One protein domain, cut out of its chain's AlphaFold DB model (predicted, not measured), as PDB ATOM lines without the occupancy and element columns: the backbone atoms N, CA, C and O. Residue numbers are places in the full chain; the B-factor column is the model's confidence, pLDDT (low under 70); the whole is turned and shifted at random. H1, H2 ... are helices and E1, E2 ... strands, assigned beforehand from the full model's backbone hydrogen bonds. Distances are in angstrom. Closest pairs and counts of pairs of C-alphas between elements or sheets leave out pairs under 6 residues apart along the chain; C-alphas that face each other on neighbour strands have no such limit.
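AT A GLANCE: This is residues 647 to 847 of the 907 residues of an uncharacterized protein of Verticillium longisporum (UniProt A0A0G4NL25). The model is a loose body of two lobes: in one, a small parallel sheet, E1 E2 E3, has the long helix H6 along one face and H1, H2 and H3 gathered near it; in the other, H5 and H8 to H11 form a loose group of helices. H4 and H7 lie between the lobes, packed on each other near one end of H6. The 201 printed residues hold eleven named helices and three strands, in the order H1 E1 H2 H3 E2 H4 H5 H6 E3 H7 H8 H9 H10 H11, mostly helix by class. The radius of gyration of the C-alphas is 20.8 A, and the spans are 62 by 45 by 38 A.

IN THESE COORDINATES: H1, residues 652 to 664, begins with C-alpha 652 at (46.793, -23.835, -15.839) and is 18.7 A long. E1, 667 to 670, H2, 676 to 679, H3, 684 to 694, and E2, 699 to 704, follow. H4 is 726 to 733, H5 735 to 742, and H6 755 to 778, 33.5 A long. E3 is 782 to 787, 17.0 A long, H7 788 to 797, H8 803 to 812, and H9 815 to 818. H10, 826 to 840, is 20.9 A long, and H11, 842 to 845, ends with C-alpha 845 at (12.973, 5.940, -3.455).

HOW THE PARTS SIT: E1 and E2 are parallel, with N 670 and O 701 at 2.8 A; E2 and E3 are parallel too, with N 784 and O 700 at 2.8 A. Two strand-helix-strand units, parallel neighbour strands with helices between, are E1, H2 H3, E2, with a right-handed crossover, and E2, H4 H5 H6, E3. H6 makes two layers with the sheet, helix over one face, at a height over the sheet of 7.7 A; it runs along the strands, over E2 and E3. H3 only grazes the sheet with residues 684 to 688; H1 is close to H3 but not clearly touching, C-alphas 663 and 690 being closest at 6.2 A. H2 is apart from H1. H7 touches H4, closest C-alphas 789 and 729 at 5.2 A, at a steep tilt of 51 degrees. H7 touches H6, about perpendicular at 78 degrees, closest C-alphas 791 and 760 at 5.7 A. H5 is near H4, H7 and H8. H9 touches H10, closest C-alphas 817 and 832 at 5.3 A; H8 and H11 are near H10. Every O i to N i+4 pair is within hydrogen-bond range in H1, H3 to H8 and H10; H2, H9 and H11 are too short for one.

THE WHOLE: The C-alphas farthest apart, of Ala 693 and Met 811, are 61.8 A apart. The printed part has no cut; the links E2 to H4 and H5 to H6 are long. Mean pLDDT of the printed part is 87.8, under 70 at residues 652 to 653 and 709 to 711.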
ATOM      1  N   LEU A 647      37.783 -16.396 -13.631       81.56
ATOM      2  CA  LEU A 647      38.907 -17.313 -13.819       81.56
ATOM      3  C   LEU A 647      38.447 -18.770 -13.756       81.56
ATOM      4  O   LEU A 647      37.801 -19.206 -12.804       81.56
ATOM      5  N   HIS A 648      38.840 -19.551 -14.754       82.00
ATOM      6  CA  HIS A 648      38.674 -20.993 -14.798       82.00
ATOM      7  C   HIS A 648      39.888 -21.671 -14.153       82.00
ATOM      8  O   HIS A 648      40.904 -21.909 -14.799       82.00
ATOM      9  N   LEU A 649      39.787 -22.015 -12.867       78.81
ATOM     10  CA  LEU A 649      40.920 -22.510 -12.065       78.81
ATOM     11  C   LEU A 649      41.441 -23.910 -12.457       78.81
ATOM     12  O   LEU A 649      42.472 -24.345 -11.941       78.81
ATOM     13  N   HIS A 650      40.771 -24.610 -13.381       76.31
ATOM     14  CA  HIS A 650      41.301 -25.823 -14.019       76.31
ATOM     15  C   HIS A 650      42.167 -25.526 -15.252       76.31
ATOM     16  O   HIS A 650      42.902 -26.407 -15.700       76.31
ATOM     17  N   ASP A 651      42.101 -24.312 -15.802       78.25
ATOM     18  CA  ASP A 651      43.049 -23.856 -16.812       78.25
ATOM     19  C   ASP A 651      44.379 -23.478 -16.129       78.25
ATOM     20  O   ASP A 651      44.383 -22.620 -15.243       78.25
ATOM     21  N   PRO A 652      45.516 -24.092 -16.502       69.62
ATOM     22  CA  PRO A 652      46.793 -23.835 -15.839       69.62
ATOM     23  C   PRO A 652      47.259 -22.374 -15.905       69.62
ATOM     24  O   PRO A 652      47.916 -21.916 -14.976       69.62
ATOM     25  N   VAL A 653      46.924 -21.632 -16.964       68.19
ATOM     26  CA  VAL A 653      47.343 -20.233 -17.138       68.19
ATOM     27  C   VAL A 653      46.487 -19.314 -16.274       68.19
ATOM     28  O   VAL A 653      47.010 -18.475 -15.543       68.19
ATOM     29  N   GLN A 654      45.168 -19.505 -16.282       81.19
ATOM     30  CA  GLN A 654      44.266 -18.724 -15.428       81.19
ATOM     31  C   GLN A 654      44.454 -19.054 -13.945       81.19
ATOM     32  O   GLN A 654      44.326 -18.182 -13.086       81.19
ATOM     33  N   ARG A 655      44.849 -20.293 -13.640       82.44
ATOM     34  CA  ARG A 655      45.291 -20.692 -12.306       82.44
ATOM     35  C   ARG A 655      46.528 -19.910 -11.856       82.44
ATOM     36  O   ARG A 655      46.562 -19.490 -10.708       82.44
ATOM     37  N   LEU A 656      47.498 -19.649 -12.737       80.69
ATOM     38  CA  LEU A 656      48.647 -18.787 -12.417       80.69
ATOM     39  C   LEU A 656      48.227 -17.332 -12.156       80.69
ATOM     40  O   LEU A 656      48.751 -16.703 -11.239       80.69
ATOM     41  N   ALA A 657      47.262 -16.803 -12.914       81.94
ATOM     42  CA  ALA A 657      46.713 -15.468 -12.661       81.94
ATOM     43  C   ALA A 657      46.021 -15.395 -11.287       81.94
ATOM     44  O   ALA A 657      46.278 -14.479 -10.505       81.94
ATOM     45  N   PHE A 658      45.217 -16.408 -10.947       89.62
ATOM     46  CA  PHE A 658      44.625 -16.536  -9.616       89.62
ATOM     47  C   PHE A 658      45.691 -16.657  -8.522       89.62
ATOM     48  O   PHE A 658      45.570 -16.025  -7.475       89.62
ATOM     49  N   GLU A 659      46.767 -17.411  -8.769       87.19
ATOM     50  CA  GLU A 659      47.899 -17.526  -7.846       87.19
ATOM     51  C   GLU A 659      48.606 -16.194  -7.602       87.19
ATOM     52  O   GLU A 659      48.956 -15.887  -6.464       87.19
ATOM     53  N   ALA A 660      48.780 -15.375  -8.636       86.69
ATOM     54  CA  ALA A 660      49.359 -14.045  -8.491       86.69
ATOM     55  C   ALA A 660      48.449 -13.117  -7.661       86.69
ATOM     56  O   ALA A 660      48.918 -12.431  -6.742       86.69
ATOM     57  N   LEU A 661      47.142 -13.127  -7.942       89.38
ATOM     58  CA  LEU A 661      46.155 -12.340  -7.197       89.38
ATOM     59  C   LEU A 661      46.097 -12.770  -5.725       89.38
ATOM     60  O   LEU A 661      46.262 -11.941  -4.830       89.38
ATOM     61  N   ILE A 662      45.956 -14.070  -5.455       89.62
ATOM     62  CA  ILE A 662      45.857 -14.582  -4.086       89.62
ATOM     63  C   ILE A 662      47.162 -14.382  -3.309       89.62
ATOM     64  O   ILE A 662      47.115 -14.042  -2.130       89.62
ATOM     65  N   ALA A 663      48.339 -14.499  -3.940       88.00
ATOM     66  CA  ALA A 663      49.631 -14.269  -3.282       88.00
ATOM     67  C   ALA A 663      49.774 -12.834  -2.734       88.00
ATOM     68  O   ALA A 663      50.418 -12.607  -1.707       88.00
ATOM     69  N   SER A 664      49.130 -11.869  -3.385       88.06
ATOM     70  CA  SER A 664      49.215 -10.443  -3.051       88.06
ATOM     71  C   SER A 664      48.008  -9.907  -2.271       88.06
ATOM     72  O   SER A 664      48.092  -8.819  -1.709       88.06
ATOM     73  N   ALA A 665      46.924 -10.678  -2.151       92.06
ATOM     74  CA  ALA A 665      45.703 -10.254  -1.469       92.06
ATOM     75  C   ALA A 665      45.883 -10.066   0.050       92.06
ATOM     76  O   ALA A 665      46.527 -10.865   0.730       92.06
ATOM     77  N   ASP A 666      45.269  -9.036   0.624       92.94
ATOM     78  CA  ASP A 666      45.253  -8.827   2.077       92.94
ATOM     79  C   ASP A 666      44.157  -9.630   2.783       92.94
ATOM     80  O   ASP A 666      44.390 -10.216   3.845       92.94
ATOM     81  N   VAL A 667      42.991  -9.682   2.142       94.12
ATOM     82  CA  VAL A 667      41.801 -10.405   2.581       94.12
ATOM     83  C   VAL A 667      41.392 -11.366   1.468       94.12
ATOM     84  O   VAL A 667      41.383 -10.982   0.300       94.12
ATOM     85  N   VAL A 668      41.058 -12.605   1.820       93.00
ATOM     86  CA  VAL A 668      40.467 -13.594   0.910       93.00
ATOM     87  C   VAL A 668      39.066 -13.903   1.420       93.00
ATOM     88  O   VAL A 668      38.915 -14.331   2.561       93.00
ATOM     89  N   LEU A 669      38.055 -13.655   0.588       91.31
ATOM     90  CA  LEU A 669      36.656 -13.974   0.872       91.31
ATOM     91  C   LEU A 669      36.285 -15.245   0.098       91.31
ATOM     92  O   LEU A 669      36.421 -15.272  -1.126       91.31
ATOM     93  N   ASP A 670      35.837 -16.282   0.797       89.31
ATOM     94  CA  ASP A 670      35.396 -17.558   0.233       89.31
ATOM     95  C   ASP A 670      33.909 -17.766   0.528       89.31
ATOM     96  O   ASP A 670      33.540 -18.070   1.658       89.31
ATOM     97  N   GLY A 671      33.079 -17.577  -0.500       86.25
ATOM     98  CA  GLY A 671      31.648 -17.911  -0.494       86.25
ATOM     99  C   GLY A 671      31.327 -19.092  -1.414       86.25
ATOM    100  O   GLY A 671      30.200 -19.240  -1.889       86.25
ATOM    101  N   TYR A 672      32.324 -19.910  -1.783       84.94
ATOM    102  CA  TYR A 672      32.026 -21.159  -2.475       84.94
ATOM    103  C   TYR A 672      31.388 -22.155  -1.506       84.94
ATOM    104  O   TYR A 672      31.546 -22.074  -0.292       84.94
ATOM    105  N   ARG A 673      30.732 -23.188  -2.054       81.94
ATOM    106  CA  ARG A 673      30.293 -24.334  -1.247       81.94
ATOM    107  C   ARG A 673      31.453 -24.815  -0.354       81.94
ATOM    108  O   ARG A 673      32.556 -24.992  -0.889       81.94
ATOM    109  N   PRO A 674      31.207 -25.115   0.934       80.62
ATOM    110  CA  PRO A 674      32.244 -25.538   1.863       80.62
ATOM    111  C   PRO A 674      33.253 -26.537   1.271       80.62
ATOM    112  O   PRO A 674      32.927 -27.539   0.611       80.62
ATOM    113  N   GLY A 675      34.531 -26.198   1.442       79.75
ATOM    114  CA  GLY A 675      35.674 -26.985   0.988       79.75
ATOM    115  C   GLY A 675      35.984 -26.928  -0.513       79.75
ATOM    116  O   GLY A 675      36.932 -27.589  -0.934       79.75
ATOM    117  N   VAL A 676      35.245 -26.182  -1.347       86.81
ATOM    118  CA  VAL A 676      35.577 -26.044  -2.783       86.81
ATOM    119  C   VAL A 676      36.953 -25.414  -2.963       86.81
ATOM    120  O   VAL A 676      37.791 -26.002  -3.647       86.81
ATOM    121  N   LEU A 677      37.221 -24.271  -2.326       85.81
ATOM    122  CA  LEU A 677      38.498 -23.578  -2.487       85.81
ATOM    123  C   LEU A 677      39.671 -24.420  -1.951       85.81
ATOM    124  O   LEU A 677      40.732 -24.494  -2.579       85.81
ATOM    125  N   THR A 678      39.446 -25.171  -0.868       85.81
ATOM    126  CA  THR A 678      40.380 -26.183  -0.347       85.81
ATOM    127  C   THR A 678      40.657 -27.294  -1.356       85.81
ATOM    128  O   THR A 678      41.822 -27.589  -1.621       85.81
ATOM    129  N   ARG A 679      39.623 -27.873  -1.985       87.62
ATOM    130  CA  ARG A 679      39.777 -28.903  -3.032       87.62
ATOM    131  C   ARG A 679      40.507 -28.383  -4.272       87.62
ATOM    132  O   ARG A 679      41.209 -29.147  -4.926       87.62
ATOM    133  N   LEU A 680      40.387 -27.090  -4.570       86.31
ATOM    134  CA  LEU A 680      41.146 -26.423  -5.635       86.31
ATOM    135  C   LEU A 680      42.607 -26.129  -5.243       86.31
ATOM    136  O   LEU A 680      43.405 -25.709  -6.082       86.31
ATOM    137  N   GLY A 681      42.985 -26.405  -3.993       87.94
ATOM    138  CA  GLY A 681      44.339 -26.233  -3.475       87.94
ATOM    139  C   GLY A 681      44.619 -24.845  -2.903       87.94
ATOM    140  O   GLY A 681      45.786 -24.522  -2.699       87.94
ATOM    141  N   TYR A 682      43.584 -24.043  -2.636       87.44
ATOM    142  CA  TYR A 682      43.676 -22.657  -2.149       87.44
ATOM    143  C   TYR A 682      42.989 -22.438  -0.796       87.44
ATOM    144  O   TYR A 682      42.680 -21.309  -0.428       87.44
ATOM    145  N   GLY A 683      42.774 -23.518  -0.045       85.44
ATOM    146  CA  GLY A 683      42.250 -23.455   1.316       85.44
ATOM    147  C   GLY A 683      43.252 -22.890   2.336       85.44
ATOM    148  O   GLY A 683      44.378 -22.513   1.980       85.44
ATOM    149  N   PRO A 684      42.883 -22.891   3.629       84.56
ATOM    150  CA  PRO A 684      43.650 -22.253   4.702       84.56
ATOM    151  C   PRO A 684      45.123 -22.686   4.772       84.56
ATOM    152  O   PRO A 684      46.005 -21.842   4.931       84.56
ATOM    153  N   ASP A 685      45.422 -23.967   4.547       87.06
ATOM    154  CA  ASP A 685      46.797 -24.491   4.558       87.06
ATOM    155  C   ASP A 685      47.683 -23.887   3.462       87.06
ATOM    156  O   ASP A 685      48.872 -23.620   3.672       87.06
ATOM    157  N   ARG A 686      47.128 -23.664   2.263       89.12
ATOM    158  CA  ARG A 686      47.865 -23.017   1.169       89.12
ATOM    159  C   ARG A 686      48.116 -21.555   1.501       89.12
ATOM    160  O   ARG A 686      49.224 -21.075   1.272       89.12
ATOM    161  N   LEU A 687      47.121 -20.871   2.059       89.12
ATOM    162  CA  LEU A 687      47.251 -19.476   2.470       89.12
ATOM    163  C   LEU A 687      48.258 -19.301   3.603       89.12
ATOM    164  O   LEU A 687      49.038 -18.358   3.562       89.12
ATOM    165  N   ALA A 688      48.332 -20.234   4.554       88.19
ATOM    166  CA  ALA A 688      49.366 -20.233   5.584       88.19
ATOM    167  C   ALA A 688      50.778 -20.343   4.976       88.19
ATOM    168  O   ALA A 688      51.684 -19.601   5.360       88.19
ATOM    169  N   LYS A 689      50.963 -21.206   3.964       90.12
ATOM    170  CA  LYS A 689      52.237 -21.319   3.227       90.12
ATOM    171  C   LYS A 689      52.574 -20.039   2.459       90.12
ATOM    172  O   LYS A 689      53.718 -19.592   2.496       90.12
ATOM    173  N   LEU A 690      51.592 -19.434   1.789       91.19
ATOM    174  CA  LEU A 690      51.775 -18.162   1.083       91.19
ATOM    175  C   LEU A 690      52.073 -17.011   2.056       91.19
ATOM    176  O   LEU A 690      52.942 -16.191   1.772       91.19
ATOM    177  N   ALA A 691      51.424 -16.985   3.223       91.44
ATOM    178  CA  ALA A 691      51.671 -16.007   4.280       91.44
ATOM    179  C   ALA A 691      53.110 -16.083   4.787       91.44
ATOM    180  O   ALA A 691      53.770 -15.052   4.908       91.44
ATOM    181  N   ALA A 692      53.599 -17.301   5.039       89.00
ATOM    182  CA  ALA A 692      54.982 -17.533   5.437       89.00
ATOM    183  C   ALA A 692      55.962 -17.066   4.351       89.00
ATOM    184  O   ALA A 692      56.929 -16.376   4.659       89.00
ATOM    185  N   ALA A 693      55.683 -17.375   3.079       88.06
ATOM    186  CA  ALA A 693      56.533 -16.979   1.957       88.06
ATOM    187  C   ALA A 693      56.609 -15.454   1.762       88.06
ATOM    188  O   ALA A 693      57.671 -14.932   1.433       88.06
ATOM    189  N   ARG A 694      55.501 -14.730   1.973       90.81
ATOM    190  CA  ARG A 694      55.438 -13.269   1.786       90.81
ATOM    191  C   ARG A 694      55.722 -12.452   3.051       90.81
ATOM    192  O   ARG A 694      55.697 -11.227   2.992       90.81
ATOM    193  N   GLY A 695      55.914 -13.101   4.201       90.81
ATOM    194  CA  GLY A 695      56.143 -12.435   5.491       90.81
ATOM    195  C   GLY A 695      54.959 -11.605   6.011       90.81
ATOM    196  O   GLY A 695      55.142 -10.758   6.880       90.81
ATOM    197  N   LYS A 696      53.746 -11.821   5.488       91.75
ATOM    198  CA  LYS A 696      52.530 -11.064   5.834       91.75
ATOM    199  C   LYS A 696      51.346 -12.021   5.915       91.75
ATOM    200  O   LYS A 696      51.070 -12.744   4.961       91.75
ATOM    201  N   GLY A 697      50.628 -12.041   7.034       92.81
ATOM    202  CA  GLY A 697      49.470 -12.926   7.198       92.81
ATOM    203  C   GLY A 697      48.281 -12.572   6.301       92.81
ATOM    204  O   GLY A 697      48.209 -11.469   5.753       92.81
ATOM    205  N   TYR A 698      47.345 -13.502   6.137       94.94
ATOM    206  CA  TYR A 698      46.052 -13.263   5.479       94.94
ATOM    207  C   TYR A 698      44.944 -13.048   6.503       94.94
ATOM    208  O   TYR A 698      45.012 -13.571   7.613       94.94
ATOM    209  N   VAL A 699      43.894 -12.345   6.093       96.00
ATOM    210  CA  VAL A 699      42.573 -12.474   6.712       96.00
ATOM    211  C   VAL A 699      41.713 -13.310   5.773       96.00
ATOM    212  O   VAL A 699      41.489 -12.909   4.634       96.00
ATOM    213  N   TYR A 700      41.286 -14.489   6.210       92.75
ATOM    214  CA  TYR A 700      40.408 -15.364   5.435       92.75
ATOM    215  C   TYR A 700      39.003 -15.295   6.002       92.75
ATOM    216  O   TYR A 700      38.822 -15.572   7.184       92.75
ATOM    217  N   VAL A 701      38.023 -14.948   5.179       91.88
ATOM    218  CA  VAL A 701      36.614 -14.945   5.563       91.88
ATOM    219  C   VAL A 701      35.927 -16.076   4.823       91.88
ATOM    220  O   VAL A 701      35.852 -16.042   3.599       91.88
ATOM    221  N   ALA A 702      35.448 -17.067   5.566       89.50
ATOM    222  CA  ALA A 702      34.596 -18.122   5.044       89.50
ATOM    223  C   ALA A 702      33.134 -17.762   5.312       89.50
ATOM    224  O   ALA A 702      32.767 -17.474   6.458       89.50
ATOM    225  N   GLU A 703      32.323 -17.788   4.266       90.12
ATOM    226  CA  GLU A 703      30.875 -17.659   4.339       90.12
ATOM    227  C   GLU A 703      30.232 -18.963   3.857       90.12
ATOM    228  O   GLU A 703      30.668 -19.562   2.872       90.12
ATOM    229  N   ASP A 704      29.239 -19.442   4.602       89.94
ATOM    230  CA  ASP A 704      28.446 -20.604   4.221       89.94
ATOM    231  C   ASP A 704      27.003 -20.511   4.758       89.94
ATOM    232  O   ASP A 704      26.631 -19.594   5.488       89.94
ATOM    233  N   CYS A 705      26.148 -21.470   4.404       92.25
ATOM    234  CA  CYS A 705      24.741 -21.412   4.795       92.25
ATOM    235  C   CYS A 705      24.477 -21.809   6.259       92.25
ATOM    236  O   CYS A 705      23.605 -21.221   6.898       92.25
ATOM    237  N   PHE A 706      25.163 -22.824   6.791       90.88
ATOM    238  CA  PHE A 706      24.748 -23.525   8.022       90.88
ATOM    239  C   PHE A 706      25.658 -23.264   9.229       90.88
ATOM    240  O   PHE A 706      25.229 -23.396  10.373       90.88
ATOM    241  N   GLY A 707      26.893 -22.835   8.996       86.50
ATOM    242  CA  GLY A 707      27.930 -22.613   9.990       86.50
ATOM    243  C   GLY A 707      28.509 -23.901  10.579       86.50
ATOM    244  O   GLY A 707      28.083 -25.022  10.297       86.50
ATOM    245  N   GLY A 708      29.510 -23.726  11.443       75.50
ATOM    246  CA  GLY A 708      30.096 -24.802  12.250       75.50
ATOM    247  C   GLY A 708      31.227 -25.595  11.585       75.50
ATOM    248  O   GLY A 708      31.924 -26.328  12.290       75.50
ATOM    249  N   SER A 709      31.476 -25.393  10.289       68.62
ATOM    250  CA  SER A 709      32.608 -25.972   9.555       68.62
ATOM    251  C   SER A 709      33.954 -25.558  10.185       68.62
ATOM    252  O   SER A 709      34.206 -24.381  10.453       68.62
ATOM    253  N   ASP A 710      34.826 -26.533  10.470       65.81
ATOM    254  CA  ASP A 710      36.173 -26.314  11.033       65.81
ATOM    255  C   ASP A 710      36.200 -25.481  12.340       65.81
ATOM    256  O   ASP A 710      37.116 -24.685  12.588       65.81
ATOM    257  N   THR A 711      35.172 -25.648  13.181       69.75
ATOM    258  CA  THR A 711      35.070 -25.076  14.535       69.75
ATOM    259  C   THR A 711      35.206 -26.166  15.611       69.75
ATOM    260  O   THR A 711      35.064 -27.346  15.299       69.75
ATOM    261  N   PRO A 712      35.409 -25.822  16.901       71.56
ATOM    262  CA  PRO A 712      35.436 -26.815  17.985       71.56
ATOM    263  C   PRO A 712      34.143 -27.631  18.148       71.56
ATOM    264  O   PRO A 712      34.142 -28.629  18.862       71.56
ATOM    265  N   VAL A 713      33.048 -27.204  17.515       73.94
ATOM    266  CA  VAL A 713      31.752 -27.896  17.513       73.94
ATOM    267  C   VAL A 713      31.437 -28.536  16.157       73.94
ATOM    268  O   VAL A 713      30.289 -28.898  15.914       73.94
ATOM    269  N   ALA A 714      32.428 -28.691  15.272       71.88
ATOM    270  CA  ALA A 714      32.241 -29.274  13.940       71.88
ATOM    271  C   ALA A 714      31.577 -30.661  13.989       71.88
ATOM    272  O   ALA A 714      30.678 -30.931  13.197       71.88
ATOM    273  N   ASP A 715      31.915 -31.486  14.986       75.81
ATOM    274  CA  ASP A 715      31.309 -32.812  15.200       75.81
ATOM    275  C   ASP A 715      29.798 -32.754  15.505       75.81
ATOM    276  O   ASP A 715      29.084 -33.741  15.343       75.81
ATOM    277  N   GLN A 716      29.297 -31.597  15.948       78.06
ATOM    278  CA  GLN A 716      27.878 -31.341  16.211       78.06
ATOM    279  C   GLN A 716      27.191 -30.616  15.040       78.06
ATOM    280  O   GLN A 716      25.962 -30.576  14.966       78.06
ATOM    281  N   ALA A 717      27.962 -30.059  14.102       80.00
ATOM    282  CA  ALA A 717      27.477 -29.269  12.978       80.00
ATOM    283  C   ALA A 717      27.121 -30.165  11.778       80.00
ATOM    284  O   ALA A 717      27.760 -30.129  10.726       80.00
ATOM    285  N   VAL A 718      26.062 -30.965  11.934       81.12
ATOM    286  CA  VAL A 718      25.633 -32.022  10.992       81.12
ATOM    287  C   VAL A 718      25.269 -31.551   9.574       81.12
ATOM    288  O   VAL A 718      25.082 -32.385   8.689       81.12
ATOM    289  N   TRP A 719      25.127 -30.240   9.351       85.69
ATOM    290  CA  TRP A 719      24.829 -29.637   8.042       85.69
ATOM    291  C   TRP A 719      25.948 -28.727   7.516       85.69
ATOM    292  O   TRP A 719      25.772 -28.100   6.476       85.69
ATOM    293  N   SER A 720      27.091 -28.662   8.200       81.19
ATOM    294  CA  SER A 720      28.202 -27.751   7.871       81.19
ATOM    295  C   SER A 720      28.849 -27.994   6.501       81.19
ATOM    296  O   SER A 720      29.514 -27.112   5.966       81.19
ATOM    297  N   ASP A 721      28.647 -29.166   5.901       78.62
ATOM    298  CA  ASP A 721      29.144 -29.539   4.575       78.62
ATOM    299  C   ASP A 721      28.100 -29.359   3.455       78.62
ATOM    300  O   ASP A 721      28.401 -29.546   2.268       78.62
ATOM    301  N   ARG A 722      26.861 -28.995   3.807       84.19
ATOM    302  CA  ARG A 722      25.757 -28.899   2.852       84.19
ATOM    303  C   ARG A 722      25.785 -27.573   2.093       84.19
ATOM    304  O   ARG A 722      26.012 -26.520   2.683       84.19
ATOM    305  N   PRO A 723      25.485 -27.585   0.782       83.44
ATOM    306  CA  PRO A 723      25.168 -26.352   0.081       83.44
ATOM    307  C   PRO A 723      23.854 -25.772   0.596       83.44
ATOM    308  O   PRO A 723      22.908 -26.513   0.867       83.44
ATOM    309  N   GLY A 724      23.771 -24.449   0.631       85.56
ATOM    310  CA  GLY A 724      22.537 -23.753   0.939       85.56
ATOM    311  C   GLY A 724      22.537 -22.339   0.378       85.56
ATOM    312  O   GLY A 724      23.574 -21.826  -0.030       85.56
ATOM    313  N   TRP A 725      21.343 -21.767   0.332       87.88
ATOM    314  CA  TRP A 725      21.043 -20.396  -0.075       87.88
ATOM    315  C   TRP A 725      20.190 -19.771   1.029       87.88
ATOM    316  O   TRP A 725      19.628 -20.519   1.836       87.88
ATOM    317  N   GLN A 726      20.026 -18.445   1.047       90.06
ATOM    318  CA  GLN A 726      19.231 -17.761   2.072       90.06
ATOM    319  C   GLN A 726      17.866 -18.423   2.317       90.06
ATOM    320  O   GLN A 726      17.514 -18.661   3.463       90.06
ATOM    321  N   GLN A 727      17.118 -18.800   1.277       89.81
ATOM    322  CA  GLN A 727      15.777 -19.372   1.466       89.81
ATOM    323  C   GLN A 727      15.812 -20.680   2.268       89.81
ATOM    324  O   GLN A 727      14.853 -21.017   2.958       89.81
ATOM    325  N   ILE A 728      16.915 -21.431   2.177       92.31
ATOM    326  CA  ILE A 728      17.119 -22.648   2.960       92.31
ATOM    327  C   ILE A 728      17.415 -22.275   4.411       92.31
ATOM    328  O   ILE A 728      16.799 -22.867   5.295       92.31
ATOM    329  N   ALA A 729      18.296 -21.296   4.643       93.44
ATOM    330  CA  ALA A 729      18.581 -20.766   5.976       93.44
ATOM    331  C   ALA A 729      17.293 -20.276   6.653       93.44
ATOM    332  O   ALA A 729      16.928 -20.808   7.702       93.44
ATOM    333  N   ASP A 730      16.526 -19.427   5.963       93.75
ATOM    334  CA  ASP A 730      15.264 -18.861   6.442       93.75
ATOM    335  C   ASP A 730      14.273 -19.953   6.878       93.75
ATOM    336  O   ASP A 730      13.531 -19.804   7.856       93.75
ATOM    337  N   CYS A 731      14.235 -21.066   6.141       92.31
ATOM    338  CA  CYS A 731      13.357 -22.189   6.447       92.31
ATOM    339  C   CYS A 731      13.843 -23.004   7.651       92.31
ATOM    340  O   CYS A 731      13.024 -23.390   8.483       92.31
ATOM    341  N   VAL A 732      15.145 -23.301   7.747       92.75
ATOM    342  CA  VAL A 732      15.667 -24.166   8.820       92.75
ATOM    343  C   VAL A 732      15.796 -23.443  10.157       92.75
ATOM    344  O   VAL A 732      15.676 -24.085  11.198       92.75
ATOM    345  N   THR A 733      16.019 -22.128  10.146       94.19
ATOM    346  CA  THR A 733      16.100 -21.298  11.358       94.19
ATOM    347  C   THR A 733      14.726 -20.871  11.867       94.19
ATOM    348  O   THR A 733      14.568 -20.588  13.053       94.19
ATOM    349  N   GLY A 734      13.713 -20.875  10.994       94.06
ATOM    350  CA  GLY A 734      12.338 -20.499  11.319       94.06
ATOM    351  C   GLY A 734      11.980 -19.051  10.976       94.06
ATOM    352  O   GLY A 734      10.845 -18.645  11.225       94.06
ATOM    353  N   VAL A 735      12.881 -18.286  10.352       95.00
ATOM    354  CA  VAL A 735      12.597 -16.926   9.854       95.00
ATOM    355  C   VAL A 735      11.401 -16.920   8.898       95.00
ATOM    356  O   VAL A 735      10.501 -16.092   9.046       95.00
ATOM    357  N   ALA A 736      11.316 -17.888   7.979       93.94
ATOM    358  CA  ALA A 736      10.174 -18.011   7.070       93.94
ATOM    359  C   ALA A 736       8.848 -18.248   7.822       93.94
ATOM    360  O   ALA A 736       7.779 -17.811   7.392       93.94
ATOM    361  N   TRP A 737       8.897 -18.919   8.975       94.62
ATOM    362  CA  TRP A 737       7.716 -19.158   9.803       94.62
ATOM    363  C   TRP A 737       7.260 -17.887  10.523       94.62
ATOM    364  O   TRP A 737       6.065 -17.587  10.561       94.62
ATOM    365  N   GLU A 738       8.200 -17.100  11.045       93.19
ATOM    366  CA  GLU A 738       7.893 -15.802  11.652       93.19
ATOM    367  C   GLU A 738       7.362 -14.794  10.625       93.19
ATOM    368  O   GLU A 738       6.417 -14.059  10.918       93.19
ATOM    369  N   GLN A 739       7.874 -14.815   9.393       91.94
ATOM    370  CA  GLN A 739       7.339 -14.009   8.294       91.94
ATOM    371  C   GLN A 739       5.892 -14.406   7.946       91.94
ATOM    372  O   GLN A 739       5.023 -13.540   7.830       91.94
ATOM    373  N   GLY A 740       5.595 -15.706   7.854       92.50
ATOM    374  CA  GLY A 740       4.227 -16.196   7.655       92.50
ATOM    375  C   GLY A 740       3.276 -15.790   8.788       92.50
ATOM    376  O   GLY A 740       2.187 -15.262   8.537       92.50
ATOM    377  N   ARG A 741       3.718 -15.912  10.048       91.75
ATOM    378  CA  ARG A 741       2.973 -15.425  11.225       91.75
ATOM    379  C   ARG A 741       2.720 -13.926  11.166       91.75
ATOM    380  O   ARG A 741       1.599 -13.488  11.441       91.75
ATOM    381  N   PHE A 742       3.724 -13.139  10.773       90.56
ATOM    382  CA  PHE A 742       3.580 -11.704  10.548       90.56
ATOM    383  C   PHE A 742       2.552 -11.399   9.453       90.56
ATOM    384  O   PHE A 742       1.854 -10.395   9.561       90.56
ATOM    385  N   MET A 743       2.373 -12.267   8.464       90.69
ATOM    386  CA  MET A 743       1.339 -12.116   7.439       90.69
ATOM    387  C   MET A 743      -0.048 -12.617   7.876       90.69
ATOM    388  O   MET A 743      -1.016 -12.468   7.137       90.69
ATOM    389  N   GLY A 744      -0.174 -13.154   9.095       88.62
ATOM    390  CA  GLY A 744      -1.422 -13.722   9.612       88.62
ATOM    391  C   GLY A 744      -1.691 -15.147   9.126       88.62
ATOM    392  O   GLY A 744      -2.835 -15.593   9.155       88.62
ATOM    393  N   LEU A 745      -0.652 -15.851   8.678       91.75
ATOM    394  CA  LEU A 745      -0.729 -17.196   8.126       91.75
ATOM    395  C   LEU A 745      -0.211 -18.234   9.127       91.75
ATOM    396  O   LEU A 745       0.608 -17.938   9.998       91.75
ATOM    397  N   ASN A 746      -0.685 -19.470   8.977       92.75
ATOM    398  CA  ASN A 746      -0.170 -20.641   9.690       92.75
ATOM    399  C   ASN A 746       0.652 -21.538   8.745       92.75
ATOM    400  O   ASN A 746       0.471 -22.751   8.694       92.75
ATOM    401  N   GLU A 747       1.494 -20.905   7.938       93.88
ATOM    402  CA  GLU A 747       2.391 -21.521   6.959       93.88
ATOM    403  C   GLU A 747       3.642 -20.638   6.800       93.88
ATOM    404  O   GLU A 747       3.573 -19.456   7.148       93.88
ATOM    405  N   PRO A 748       4.780 -21.165   6.307       93.56
ATOM    406  CA  PRO A 748       5.997 -20.383   6.145       93.56
ATOM    407  C   PRO A 748       5.908 -19.536   4.880       93.56
ATOM    408  O   PRO A 748       5.482 -20.023   3.838       93.56
ATOM    409  N   VAL A 749       6.395 -18.304   4.929       91.94
ATOM    410  CA  VAL A 749       6.584 -17.478   3.734       91.94
ATOM    411  C   VAL A 749       7.994 -16.924   3.782       91.94
ATOM    412  O   VAL A 749       8.406 -16.367   4.792       91.94
ATOM    413  N   VAL A 750       8.758 -17.096   2.710       89.25
ATOM    414  CA  VAL A 750      10.117 -16.545   2.638       89.25
ATOM    415  C   VAL A 750      10.087 -15.012   2.739       89.25
ATOM    416  O   VAL A 750       9.164 -14.384   2.210       89.25
ATOM    417  N   PRO A 751      11.066 -14.379   3.406       89.06
ATOM    418  CA  PRO A 751      11.194 -12.927   3.417       89.06
ATOM    419  C   PRO A 751      11.268 -12.325   1.998       89.06
ATOM    420  O   PRO A 751      11.856 -12.923   1.098       89.06
ATOM    421  N   PRO A 752      10.709 -11.119   1.782       84.94
ATOM    422  CA  PRO A 752      10.647 -10.488   0.459       84.94
ATOM    423  C   PRO A 752      11.982  -9.976  -0.088       84.94
ATOM    424  O   PRO A 752      12.092  -9.710  -1.283       84.94
ATOM    425  N   PHE A 753      12.977  -9.785   0.775       85.38
ATOM    426  CA  PHE A 753      14.282  -9.237   0.422       85.38
ATOM    427  C   PHE A 753      15.386 -10.163   0.944       85.38
ATOM    428  O   PHE A 753      15.156 -10.877   1.928       85.38
ATOM    429  N   PRO A 754      16.588 -10.146   0.338       85.00
ATOM    430  CA  PRO A 754      17.698 -11.000   0.747       85.00
ATOM    431  C   PRO A 754      18.378 -10.474   2.031       85.00
ATOM    432  O   PRO A 754      19.545 -10.087   2.049       85.00
ATOM    433  N   MET A 755      17.604 -10.364   3.114       85.38
ATOM    434  CA  MET A 755      18.025  -9.764   4.383       85.38
ATOM    435  C   MET A 755      19.160 -10.546   5.043       85.38
ATOM    436  O   MET A 755      20.053  -9.935   5.634       85.38
ATOM    437  N   SER A 756      19.131 -11.873   4.943       90.94
ATOM    438  CA  SER A 756      20.139 -12.738   5.551       90.94
ATOM    439  C   SER A 756      21.447 -12.702   4.776       90.94
ATOM    440  O   SER A 756      22.501 -12.663   5.408       90.94
ATOM    441  N   ASP A 757      21.400 -12.603   3.443       89.81
ATOM    442  CA  ASP A 757      22.594 -12.385   2.618       89.81
ATOM    443  C   ASP A 757      23.288 -11.059   2.995       89.81
ATOM    444  O   ASP A 757      24.486 -11.041   3.298       89.81
ATOM    445  N   TYR A 758      22.542  -9.945   3.064       88.69
ATOM    446  CA  TYR A 758      23.108  -8.640   3.447       88.69
ATOM    447  C   TYR A 758      23.623  -8.617   4.890       88.69
ATOM    448  O   TYR A 758      24.714  -8.105   5.154       88.69
ATOM    449  N   GLY A 759      22.865  -9.186   5.827       91.25
ATOM    450  CA  GLY A 759      23.247  -9.258   7.232       91.25
ATOM    451  C   GLY A 759      24.506 -10.090   7.470       91.25
ATOM    452  O   GLY A 759      25.430  -9.657   8.165       91.25
ATOM    453  N   THR A 760      24.585 -11.251   6.823       93.31
ATOM    454  CA  THR A 760      25.755 -12.141   6.868       93.31
ATOM    455  C   THR A 760      26.976 -11.468   6.249       93.31
ATOM    456  O   THR A 760      28.063 -11.522   6.833       93.31
ATOM    457  N   GLY A 761      26.802 -10.763   5.125       90.94
ATOM    458  CA  GLY A 761      27.849  -9.957   4.497       90.94
ATOM    459  C   GLY A 761      28.359  -8.824   5.396       90.94
ATOM    460  O   GLY A 761      29.571  -8.632   5.514       90.94
ATOM    461  N   ALA A 762      27.462  -8.118   6.094       89.50
ATOM    462  CA  ALA A 762      27.829  -7.066   7.044       89.50
ATOM    463  C   ALA A 762      28.640  -7.620   8.229       89.50
ATOM    464  O   ALA A 762      29.687  -7.065   8.578       89.50
ATOM    465  N   LEU A 763      28.222  -8.755   8.803       91.19
ATOM    466  CA  LEU A 763      28.995  -9.453   9.837       91.19
ATOM    467  C   LEU A 763      30.354  -9.932   9.310       91.19
ATOM    468  O   LEU A 763      31.363  -9.795  10.003       91.19
ATOM    469  N   GLY A 764      30.408 -10.424   8.069       92.75
ATOM    470  CA  GLY A 764      31.648 -10.792   7.387       92.75
ATOM    471  C   GLY A 764      32.611  -9.611   7.233       92.75
ATOM    472  O   GLY A 764      33.806  -9.761   7.485       92.75
ATOM    473  N   CYS A 765      32.102  -8.419   6.906       91.25
ATOM    474  CA  CYS A 765      32.889  -7.184   6.837       91.25
ATOM    475  C   CYS A 765      33.464  -6.796   8.208       91.25
ATOM    476  O   CYS A 765      34.667  -6.556   8.331       91.25
ATOM    477  N   VAL A 766      32.643  -6.814   9.265       92.38
ATOM    478  CA  VAL A 766      33.103  -6.557  10.642       92.38
ATOM    479  C   VAL A 766      34.173  -7.568  11.058       92.38
ATOM    480  O   VAL A 766      35.211  -7.183  11.600       92.38
ATOM    481  N   ALA A 767      33.967  -8.851  10.755       93.19
ATOM    482  CA  ALA A 767      34.935  -9.900  11.042       93.19
ATOM    483  C   ALA A 767      36.246  -9.695  10.265       93.19
ATOM    484  O   ALA A 767      37.321  -9.833  10.850       93.19
ATOM    485  N   ALA A 768      36.176  -9.301   8.989       95.88
ATOM    486  CA  ALA A 768      37.344  -8.985   8.172       95.88
ATOM    487  C   ALA A 768      38.129  -7.791   8.732       95.88
ATOM    488  O   ALA A 768      39.351  -7.865   8.855       95.88
ATOM    489  N   MET A 769      37.443  -6.711   9.126       94.81
ATOM    490  CA  MET A 769      38.066  -5.543   9.756       94.81
ATOM    491  C   MET A 769      38.730  -5.904  11.088       94.81
ATOM    492  O   MET A 769      39.870  -5.510  11.331       94.81
ATOM    493  N   ALA A 770      38.066  -6.707  11.924       95.75
ATOM    494  CA  ALA A 770      38.650  -7.212  13.162       95.75
ATOM    495  C   ALA A 770      39.889  -8.078  12.882       95.75
ATOM    496  O   ALA A 770      40.928  -7.886  13.510       95.75
ATOM    497  N   GLY A 771      39.826  -8.978  11.898       96.25
ATOM    498  CA  GLY A 771      40.968  -9.786  11.467       96.25
ATOM    499  C   GLY A 771      42.131  -8.937  10.948       96.25
ATOM    500  O   GLY A 771      43.284  -9.207  11.275       96.25
ATOM    501  N   LEU A 772      41.847  -7.875  10.186       97.00
ATOM    502  CA  LEU A 772      42.858  -6.940   9.686       97.00
ATOM    503  C   LEU A 772      43.519  -6.167  10.828       97.00
ATOM    504  O   LEU A 772      44.743  -6.039  10.839       97.00
ATOM    505  N   TYR A 773      42.725  -5.700  11.793       96.50
ATOM    506  CA  TYR A 773      43.217  -5.023  12.989       96.50
ATOM    507  C   TYR A 773      44.121  -5.944  13.810       96.50
ATOM    508  O   TYR A 773      45.262  -5.586  14.085       96.50
ATOM    509  N   ARG A 774      43.664  -7.166  14.115       96.06
ATOM    510  CA  ARG A 774      44.457  -8.153  14.864       96.06
ATOM    511  C   ARG A 774      45.705  -8.574  14.104       96.06
ATOM    512  O   ARG A 774      46.766  -8.686  14.695       96.06
ATOM    513  N   ARG A 775      45.650  -8.718  12.780       95.44
ATOM    514  CA  ARG A 775      46.861  -8.941  11.977       95.44
ATOM    515  C   ARG A 775      47.857  -7.790  12.121       95.44
ATOM    516  O   ARG A 775      49.058  -8.037  12.164       95.44
ATOM    517  N   ALA A 776      47.379  -6.548  12.150       93.44
ATOM    518  CA  ALA A 776      48.234  -5.372  12.270       93.44
ATOM    519  C   ALA A 776      48.849  -5.217  13.674       93.44
ATOM    520  O   ALA A 776      49.965  -4.718  13.783       93.44
ATOM    521  N   THR A 777      48.150  -5.645  14.729       95.25
ATOM    522  CA  THR A 777      48.583  -5.468  16.128       95.25
ATOM    523  C   THR A 777      49.220  -6.714  16.747       95.25
ATOM    524  O   THR A 777      50.175  -6.600  17.509       95.25
ATOM    525  N   GLU A 778      48.715  -7.898  16.416       95.69
ATOM    526  CA  GLU A 778      49.118  -9.203  16.959       95.69
ATOM    527  C   GLU A 778      49.939 -10.028  15.945       95.69
ATOM    528  O   GLU A 778      50.586 -11.008  16.317       95.69
ATOM    529  N   GLY A 779      49.955  -9.644  14.662       90.00
ATOM    530  CA  GLY A 779      50.584 -10.423  13.593       90.00
ATOM    531  C   GLY A 779      49.761 -11.653  13.181       90.00
ATOM    532  O   GLY A 779      48.582 -11.785  13.506       90.00
ATOM    533  N   GLY A 780      50.384 -12.567  12.430       91.62
ATOM    534  CA  GLY A 780      49.772 -13.846  12.042       91.62
ATOM    535  C   GLY A 780      48.678 -13.753  10.970       91.62
ATOM    536  O   GLY A 780      48.432 -12.697  10.393       91.62
ATOM    537  N   SER A 781      48.052 -14.891  10.661       93.94
ATOM    538  CA  SER A 781      46.878 -14.965   9.775       93.94
ATOM    539  C   SER A 781      45.625 -15.239  10.598       93.94
ATOM    540  O   SER A 781      45.683 -16.004  11.558       93.94
ATOM    541  N   TRP A 782      44.501 -14.646  10.205       93.75
ATOM    542  CA  TRP A 782      43.244 -14.705  10.946       93.75
ATOM    543  C   TRP A 782      42.141 -15.336  10.102       93.75
ATOM    544  O   TRP A 782      41.995 -15.026   8.922       93.75
ATOM    545  N   MET A 783      41.380 -16.228  10.729       90.31
ATOM    546  CA  MET A 783      40.244 -16.928  10.141       90.31
ATOM    547  C   MET A 783      38.949 -16.346  10.707       90.31
ATOM    548  O   MET A 783      38.732 -16.366  11.919       90.31
ATOM    549  N   CYS A 784      38.095 -15.858   9.823       91.19
ATOM    550  CA  CYS A 784      36.800 -15.262  10.099       91.19
ATOM    551  C   CYS A 784      35.731 -16.176   9.498       91.19
ATOM    552  O   CYS A 784      35.862 -16.601   8.353       91.19
ATOM    553  N   ARG A 785      34.680 -16.492  10.255       87.69
ATOM    554  CA  ARG A 785      33.573 -17.325   9.775       87.69
ATOM    555  C   ARG A 785      32.257 -16.625  10.039       87.69
ATOM    556  O   ARG A 785      32.088 -16.037  11.106       87.69
ATOM    557  N   THR A 786      31.361 -16.702   9.074       91.12
ATOM    558  CA  THR A 786      29.994 -16.198   9.170       91.12
ATOM    559  C   THR A 786      29.078 -17.165   8.433       91.12
ATOM    560  O   THR A 786      29.528 -17.850   7.513       91.12
ATOM    561  N   SER A 787      27.814 -17.256   8.836       92.25
ATOM    562  CA  SER A 787      26.843 -18.052   8.095       92.25
ATOM    563  C   SER A 787      25.449 -17.454   8.112       92.25
ATOM    564  O   SER A 787      25.068 -16.768   9.065       92.25
ATOM    565  N   LEU A 788      24.676 -17.782   7.077       94.44
ATOM    566  CA  LEU A 788      23.283 -17.354   6.950       94.44
ATOM    567  C   LEU A 788      22.462 -17.768   8.179       94.44
ATOM    568  O   LEU A 788      21.811 -16.932   8.801       94.44
ATOM    569  N   CYS A 789      22.578 -19.030   8.617       93.75
ATOM    570  CA  CYS A 789      21.877 -19.504   9.812       93.75
ATOM    571  C   CYS A 789      22.312 -18.773  11.092       93.75
ATOM    572  O   CYS A 789      21.491 -18.563  11.981       93.75
ATOM    573  N   GLN A 790      23.586 -18.388  11.223       91.06
ATOM    574  CA  GLN A 790      24.044 -17.632  12.394       91.06
ATOM    575  C   GLN A 790      23.438 -16.229  12.428       91.06
ATOM    576  O   GLN A 790      23.021 -15.781  13.498       91.06
ATOM    577  N   TYR A 791      23.352 -15.559  11.275       94.75
ATOM    578  CA  TYR A 791      22.675 -14.271  11.182       94.75
ATOM    579  C   TYR A 791      21.175 -14.400  11.464       94.75
ATOM    580  O   TYR A 791      20.652 -13.636  12.269       94.75
ATOM    581  N   ASP A 792      20.494 -15.386  10.886       95.25
ATOM    582  CA  ASP A 792      19.067 -15.627  11.132       95.25
ATOM    583  C   ASP A 792      18.769 -15.891  12.610       95.25
ATOM    584  O   ASP A 792      17.831 -15.336  13.179       95.25
ATOM    585  N   MET A 793      19.590 -16.714  13.266       92.69
ATOM    586  CA  MET A 793      19.455 -16.987  14.698       92.69
ATOM    587  C   MET A 793      19.686 -15.724  15.533       92.69
ATOM    588  O   MET A 793      18.971 -15.493  16.510       92.69
ATOM    589  N   PHE A 794      20.646 -14.881  15.141       93.00
ATOM    590  CA  PHE A 794      20.831 -13.567  15.751       93.00
ATOM    591  C   PHE A 794      19.603 -12.673  15.530       93.00
ATOM    592  O   PHE A 794      19.094 -12.110  16.499       93.00
ATOM    593  N   LEU A 795      19.073 -12.603  14.310       91.38
ATOM    594  CA  LEU A 795      17.880 -11.831  13.968       91.38
ATOM    595  C   LEU A 795      16.674 -12.266  14.811       91.38
ATOM    596  O   LEU A 795      16.009 -11.425  15.410       91.38
ATOM    597  N   LEU A 796      16.431 -13.572  14.931       91.50
ATOM    598  CA  LEU A 796      15.360 -14.125  15.765       91.50
ATOM    599  C   LEU A 796      15.575 -13.843  17.259       91.50
ATOM    600  O   LEU A 796      14.606 -13.633  17.989       91.50
ATOM    601  N   SER A 797      16.828 -13.784  17.721       93.38
ATOM    602  CA  SER A 797      17.146 -13.454  19.118       93.38
ATOM    603  C   SER A 797      16.792 -12.014  19.504       93.38
ATOM    604  O   SER A 797      16.575 -11.737  20.684       93.38
ATOM    605  N   LEU A 798      16.671 -11.107  18.522       91.31
ATOM    606  CA  LEU A 798      16.183  -9.740  18.740       91.31
ATOM    607  C   LEU A 798      14.676  -9.699  19.046       91.31
ATOM    608  O   LEU A 798      14.172  -8.679  19.521       91.31
ATOM    609  N   GLY A 799      13.965 -10.806  18.809       87.12
ATOM    610  CA  GLY A 799      12.522 -10.923  18.967       87.12
ATOM    611  C   GLY A 799      11.738 -10.329  17.796       87.12
ATOM    612  O   GLY A 799      12.278  -9.696  16.891       87.12
ATOM    613  N   THR A 800      10.422 -10.539  17.812       86.06
ATOM    614  CA  THR A 800       9.505  -9.957  16.824       86.06
ATOM    615  C   THR A 800       8.885  -8.662  17.345       86.06
ATOM    616  O   THR A 800       8.813  -8.409  18.550       86.06
ATOM    617  N   HIS A 801       8.422  -7.808  16.431       86.69
ATOM    618  CA  HIS A 801       7.691  -6.597  16.804       86.69
ATOM    619  C   HIS A 801       6.446  -6.918  17.646       86.69
ATOM    620  O   HIS A 801       5.822  -7.963  17.468       86.69
ATOM    621  N   SER A 802       6.035  -5.993  18.523       88.12
ATOM    622  CA  SER A 802       4.822  -6.166  19.333       88.12
ATOM    623  C   SER A 802       3.577  -6.353  18.459       88.12
ATOM    624  O   SER A 802       3.518  -5.876  17.323       88.12
ATOM    625  N   PHE A 803       2.546  -7.005  19.003       84.81
ATOM    626  CA  PHE A 803       1.281  -7.229  18.293       84.81
ATOM    627  C   PHE A 803       0.674  -5.929  17.739       84.81
ATOM    628  O   PHE A 803       0.177  -5.904  16.613       84.81
ATOM    629  N   GLU A 804       0.761  -4.832  18.496       88.12
ATOM    630  CA  GLU A 804       0.287  -3.513  18.068       88.12
ATOM    631  C   GLU A 804       1.063  -2.996  16.847       88.12
ATOM    632  O   GLU A 804       0.459  -2.560  15.864       88.12
ATOM    633  N   VAL A 805       2.396  -3.106  16.862       88.50
ATOM    634  CA  VAL A 805       3.248  -2.700  15.735       88.50
ATOM    635  C   VAL A 805       2.970  -3.570  14.513       88.50
ATOM    636  O   VAL A 805       2.781  -3.033  13.424       88.50
ATOM    637  N   GLN A 806       2.872  -4.891  14.676       88.25
ATOM    638  CA  GLN A 806       2.545  -5.794  13.570       88.25
ATOM    639  C   GLN A 806       1.169  -5.485  12.971       88.25
ATOM    640  O   GLN A 806       1.028  -5.415  11.751       88.25
ATOM    641  N   THR A 807       0.164  -5.222  13.811       86.38
ATOM    642  CA  THR A 807      -1.185  -4.847  13.363       86.38
ATOM    643  C   THR A 807      -1.156  -3.531  12.588       86.38
ATOM    644  O   THR A 807      -1.725  -3.436  11.501       86.38
ATOM    645  N   ARG A 808      -0.427  -2.526  13.084       88.69
ATOM    646  CA  ARG A 808      -0.242  -1.252  12.378       88.69
ATOM    647  C   ARG A 808       0.469  -1.434  11.037       88.69
ATOM    648  O   ARG A 808       0.074  -0.811  10.053       88.69
ATOM    649  N   LEU A 809       1.494  -2.281  10.975       87.94
ATOM    650  CA  LEU A 809       2.194  -2.590   9.727       87.94
ATOM    651  C   LEU A 809       1.245  -3.253   8.718       87.94
ATOM    652  O   LEU A 809       1.181  -2.791   7.582       87.94
ATOM    653  N   ARG A 810       0.427  -4.225   9.141       88.38
ATOM    654  CA  ARG A 810      -0.597  -4.857   8.284       88.38
ATOM    655  C   ARG A 810      -1.632  -3.874   7.747       88.38
ATOM    656  O   ARG A 810      -2.006  -3.964   6.586       88.38
ATOM    657  N   MET A 811      -2.070  -2.922   8.572       87.50
ATOM    658  CA  MET A 811      -3.056  -1.913   8.163       87.50
ATOM    659  C   MET A 811      -2.486  -0.836   7.233       87.50
ATOM    660  O   MET A 811      -3.245  -0.178   6.527       87.50
ATOM    661  N   THR A 812      -1.172  -0.605   7.262       87.62
ATOM    662  CA  THR A 812      -0.531   0.461   6.474       87.62
ATOM    663  C   THR A 812      -0.024  -0.025   5.123       87.62
ATOM    664  O   THR A 812      -0.064   0.736   4.160       87.62
ATOM    665  N   HIS A 813       0.428  -1.274   5.041       90.00
ATOM    666  CA  HIS A 813       0.959  -1.882   3.823       90.00
ATOM    667  C   HIS A 813      -0.152  -2.315   2.856       90.00
ATOM    668  O   HIS A 813      -1.311  -2.470   3.234       90.00
ATOM    669  N   ASP A 814       0.197  -2.466   1.578       89.75
ATOM    670  CA  ASP A 814      -0.723  -2.920   0.535       89.75
ATOM    671  C   ASP A 814      -1.317  -4.302   0.892       89.75
ATOM    672  O   ASP A 814      -0.544  -5.246   1.087       89.75
ATOM    673  N   PRO A 815      -2.657  -4.453   0.962       89.38
ATOM    674  CA  PRO A 815      -3.303  -5.731   1.255       89.38
ATOM    675  C   PRO A 815      -2.842  -6.882   0.353       89.38
ATOM    676  O   PRO A 815      -2.696  -8.002   0.838       89.38
ATOM    677  N   ALA A 816      -2.527  -6.606  -0.919       88.88
ATOM    678  CA  ALA A 816      -2.088  -7.620  -1.881       88.88
ATOM    679  C   ALA A 816      -0.759  -8.296  -1.492       88.88
ATOM    680  O   ALA A 816      -0.470  -9.408  -1.943       88.88
ATOM    681  N   PHE A 817       0.057  -7.645  -0.654       90.25
ATOM    682  CA  PHE A 817       1.260  -8.252  -0.087       90.25
ATOM    683  C   PHE A 817       0.912  -9.368   0.910       90.25
ATOM    684  O   PHE A 817       1.566 -10.403   0.927       90.25
ATOM    685  N   PHE A 818      -0.157  -9.217   1.692       90.75
ATOM    686  CA  PHE A 818      -0.586 -10.219   2.680       90.75
ATOM    687  C   PHE A 818      -1.391 -11.381   2.067       90.75
ATOM    688  O   PHE A 818      -1.709 -12.361   2.740       90.75
ATOM    689  N   GLU A 819      -1.703 -11.304   0.773       90.56
ATOM    690  CA  GLU A 819      -2.314 -12.398   0.009       90.56
ATOM    691  C   GLU A 819      -1.305 -13.460  -0.442       90.56
ATOM    692  O   GLU A 819      -1.722 -14.540  -0.851       90.56
ATOM    693  N   LEU A 820      -0.003 -13.175  -0.337       90.12
ATOM    694  CA  LEU A 820       1.059 -14.120  -0.675       90.12
ATOM    695  C   LEU A 820       1.023 -15.365   0.222       90.12
ATOM    696  O   LEU A 820       0.543 -15.328   1.360       90.12
ATOM    697  N   ARG A 821       1.525 -16.476  -0.304       91.12
ATOM    698  CA  ARG A 821       1.512 -17.814   0.294       91.12
ATOM    699  C   ARG A 821       2.867 -18.497   0.144       91.12
ATOM    700  O   ARG A 821       3.727 -18.059  -0.613       91.12
ATOM    701  N   HIS A 822       3.032 -19.627   0.829       86.31
ATOM    702  CA  HIS A 822       4.271 -20.418   0.824       86.31
ATOM    703  C   HIS A 822       4.736 -20.900  -0.567       86.31
ATOM    704  O   HIS A 822       5.910 -21.218  -0.744       86.31
ATOM    705  N   HIS A 823       3.823 -21.006  -1.539       86.62
ATOM    706  CA  HIS A 823       4.115 -21.461  -2.903       86.62
ATOM    707  C   HIS A 823       4.436 -20.319  -3.875       86.62
ATOM    708  O   HIS A 823       4.821 -20.590  -5.015       86.62
ATOM    709  N   ASP A 824       4.274 -19.061  -3.456       86.75
ATOM    710  CA  ASP A 824       4.639 -17.921  -4.286       86.75
ATOM    711  C   ASP A 824       6.160 -17.816  -4.407       86.75
ATOM    712  O   ASP A 824       6.915 -18.016  -3.452       86.75
ATOM    713  N   SER A 825       6.626 -17.504  -5.615       82.44
ATOM    714  CA  SER A 825       8.058 -17.365  -5.874       82.44
ATOM    715  C   SER A 825       8.656 -16.185  -5.101       82.44
ATOM    716  O   SER A 825       8.003 -15.159  -4.927       82.44
ATOM    717  N   VAL A 826       9.936 -16.287  -4.728       77.25
ATOM    718  CA  VAL A 826      10.701 -15.197  -4.084       77.25
ATOM    719  C   VAL A 826      10.589 -13.881  -4.869       77.25
ATOM    720  O   VAL A 826      10.461 -12.813  -4.277       77.25
ATOM    721  N   ASP A 827      10.591 -13.958  -6.203       79.62
ATOM    722  CA  ASP A 827      10.446 -12.801  -7.092       79.62
ATOM    723  C   ASP A 827       9.071 -12.125  -6.945       79.62
ATOM    724  O   ASP A 827       8.980 -10.906  -6.802       79.62
ATOM    725  N   GLU A 828       7.997 -12.912  -6.899       83.44
ATOM    726  CA  GLU A 828       6.639 -12.399  -6.690       83.44
ATOM    727  C   GLU A 828       6.474 -11.787  -5.290       83.44
ATOM    728  O   GLU A 828       5.905 -10.700  -5.142       83.44
ATOM    729  N   VAL A 829       7.047 -12.434  -4.269       84.12
ATOM    730  CA  VAL A 829       7.057 -11.922  -2.892       84.12
ATOM    731  C   VAL A 829       7.777 -10.567  -2.823       84.12
ATOM    732  O   VAL A 829       7.234  -9.599  -2.275       84.12
ATOM    733  N   GLY A 830       8.954 -10.453  -3.448       85.25
ATOM    734  CA  GLY A 830       9.733  -9.216  -3.513       85.25
ATOM    735  C   GLY A 830       9.037  -8.091  -4.288       85.25
ATOM    736  O   GLY A 830       8.995  -6.950  -3.821       85.25
ATOM    737  N   LYS A 831       8.411  -8.395  -5.434       85.00
ATOM    738  CA  LYS A 831       7.666  -7.412  -6.246       85.00
ATOM    739  C   LYS A 831       6.522  -6.768  -5.471       85.00
ATOM    740  O   LYS A 831       6.383  -5.540  -5.476       85.00
ATOM    741  N   ARG A 832       5.711  -7.571  -4.776       87.81
ATOM    742  CA  ARG A 832       4.586  -7.048  -3.984       87.81
ATOM    743  C   ARG A 832       5.056  -6.281  -2.754       87.81
ATOM    744  O   ARG A 832       4.463  -5.251  -2.430       87.81
ATOM    745  N   ALA A 833       6.141  -6.719  -2.117       86.75
ATOM    746  CA  ALA A 833       6.757  -5.968  -1.027       86.75
ATOM    747  C   ALA A 833       7.251  -4.596  -1.495       86.75
ATOM    748  O   ALA A 833       6.949  -3.589  -0.860       86.75
ATOM    749  N   LEU A 834       7.946  -4.529  -2.634       86.62
ATOM    750  CA  LEU A 834       8.459  -3.278  -3.193       86.62
ATOM    751  C   LEU A 834       7.327  -2.312  -3.569       86.62
ATOM    752  O   LEU A 834       7.390  -1.124  -3.243       86.62
ATOM    753  N   LYS A 835       6.263  -2.827  -4.199       87.88
ATOM    754  CA  LYS A 835       5.033  -2.072  -4.480       87.88
ATOM    755  C   LYS A 835       4.443  -1.466  -3.209       87.88
ATOM    756  O   LYS A 835       4.148  -0.273  -3.161       87.88
ATOM    757  N   SER A 836       4.308  -2.291  -2.176       89.44
ATOM    758  CA  SER A 836       3.790  -1.885  -0.874       89.44
ATOM    759  C   SER A 836       4.677  -0.818  -0.219       89.44
ATOM    760  O   SER A 836       4.188   0.229   0.203       89.44
ATOM    761  N   MET A 837       5.997  -1.009  -0.233       86.62
ATOM    762  CA  MET A 837       6.971  -0.070   0.329       86.62
ATOM    763  C   MET A 837       6.943   1.296  -0.359       86.62
ATOM    764  O   MET A 837       6.964   2.313   0.331       86.62
ATOM    765  N   ARG A 838       6.823   1.355  -1.691       86.31
ATOM    766  CA  ARG A 838       6.683   2.630  -2.422       86.31
ATOM    767  C   ARG A 838       5.451   3.414  -2.011       86.31
ATOM    768  O   ARG A 838       5.506   4.633  -1.911       86.31
ATOM    769  N   LYS A 839       4.357   2.709  -1.733       85.25
ATOM    770  CA  LYS A 839       3.113   3.320  -1.271       85.25
ATOM    771  C   LYS A 839       3.238   3.868   0.154       85.25
ATOM    772  O   LYS A 839       2.751   4.957   0.433       85.25
ATOM    773  N   VAL A 840       3.874   3.124   1.062       87.50
ATOM    774  CA  VAL A 840       3.933   3.475   2.498       87.50
ATOM    775  C   VAL A 840       5.087   4.424   2.836       87.50
ATOM    776  O   VAL A 840       5.011   5.193   3.803       87.50
ATOM    777  N   ARG A 841       6.179   4.351   2.074       85.19
ATOM    778  CA  ARG A 841       7.437   5.079   2.287       85.19
ATOM    779  C   ARG A 841       8.053   5.523   0.947       85.19
ATOM    780  O   ARG A 841       9.162   5.102   0.626       85.19
ATOM    781  N   PRO A 842       7.379   6.398   0.176       82.81
ATOM    782  CA  PRO A 842       7.891   6.863  -1.117       82.81
ATOM    783  C   PRO A 842       9.257   7.560  -1.004       82.81
ATOM    784  O   PRO A 842      10.096   7.379  -1.879       82.81
ATOM    785  N   ALA A 843       9.523   8.242   0.117       82.12
ATOM    786  CA  ALA A 843      10.787   8.938   0.375       82.12
ATOM    787  C   ALA A 843      12.037   8.036   0.318       82.12
ATOM    788  O   ALA A 843      13.129   8.516   0.034       82.12
ATOM    789  N   LEU A 844      11.898   6.719   0.536       75.50
ATOM    790  CA  LEU A 844      13.016   5.771   0.395       75.50
ATOM    791  C   LEU A 844      13.504   5.629  -1.054       75.50
ATOM    792  O   LEU A 844      14.597   5.122  -1.281       75.50
ATOM    793  N   PHE A 845      12.696   6.058  -2.025       77.19
ATOM    794  CA  PHE A 845      12.973   5.940  -3.455       77.19
ATOM    795  C   PHE A 845      13.335   7.285  -4.101       77.19
ATOM    796  O   PHE A 845      13.523   7.347  -5.314       77.19
ATOM    797  N   GLU A 846      13.439   8.356  -3.310       77.25
ATOM    798  CA  GLU A 846      13.848   9.678  -3.780       77.25
ATOM    799  C   GLU A 846      15.357   9.738  -4.076       77.25
ATOM    800  O   GLU A 846      16.158   8.948  -3.568       77.25
ATOM    801  N   ASP A 847      15.765  10.688  -4.919       71.56
ATOM    802  CA  ASP A 847      17.153  10.831  -5.390       71.56
ATOM    803  C   ASP A 847      18.147  11.135  -4.266       71.56
ATOM    804  O   ASP A 847      19.312  10.758  -4.354       71.56
TER     805      ASP A 847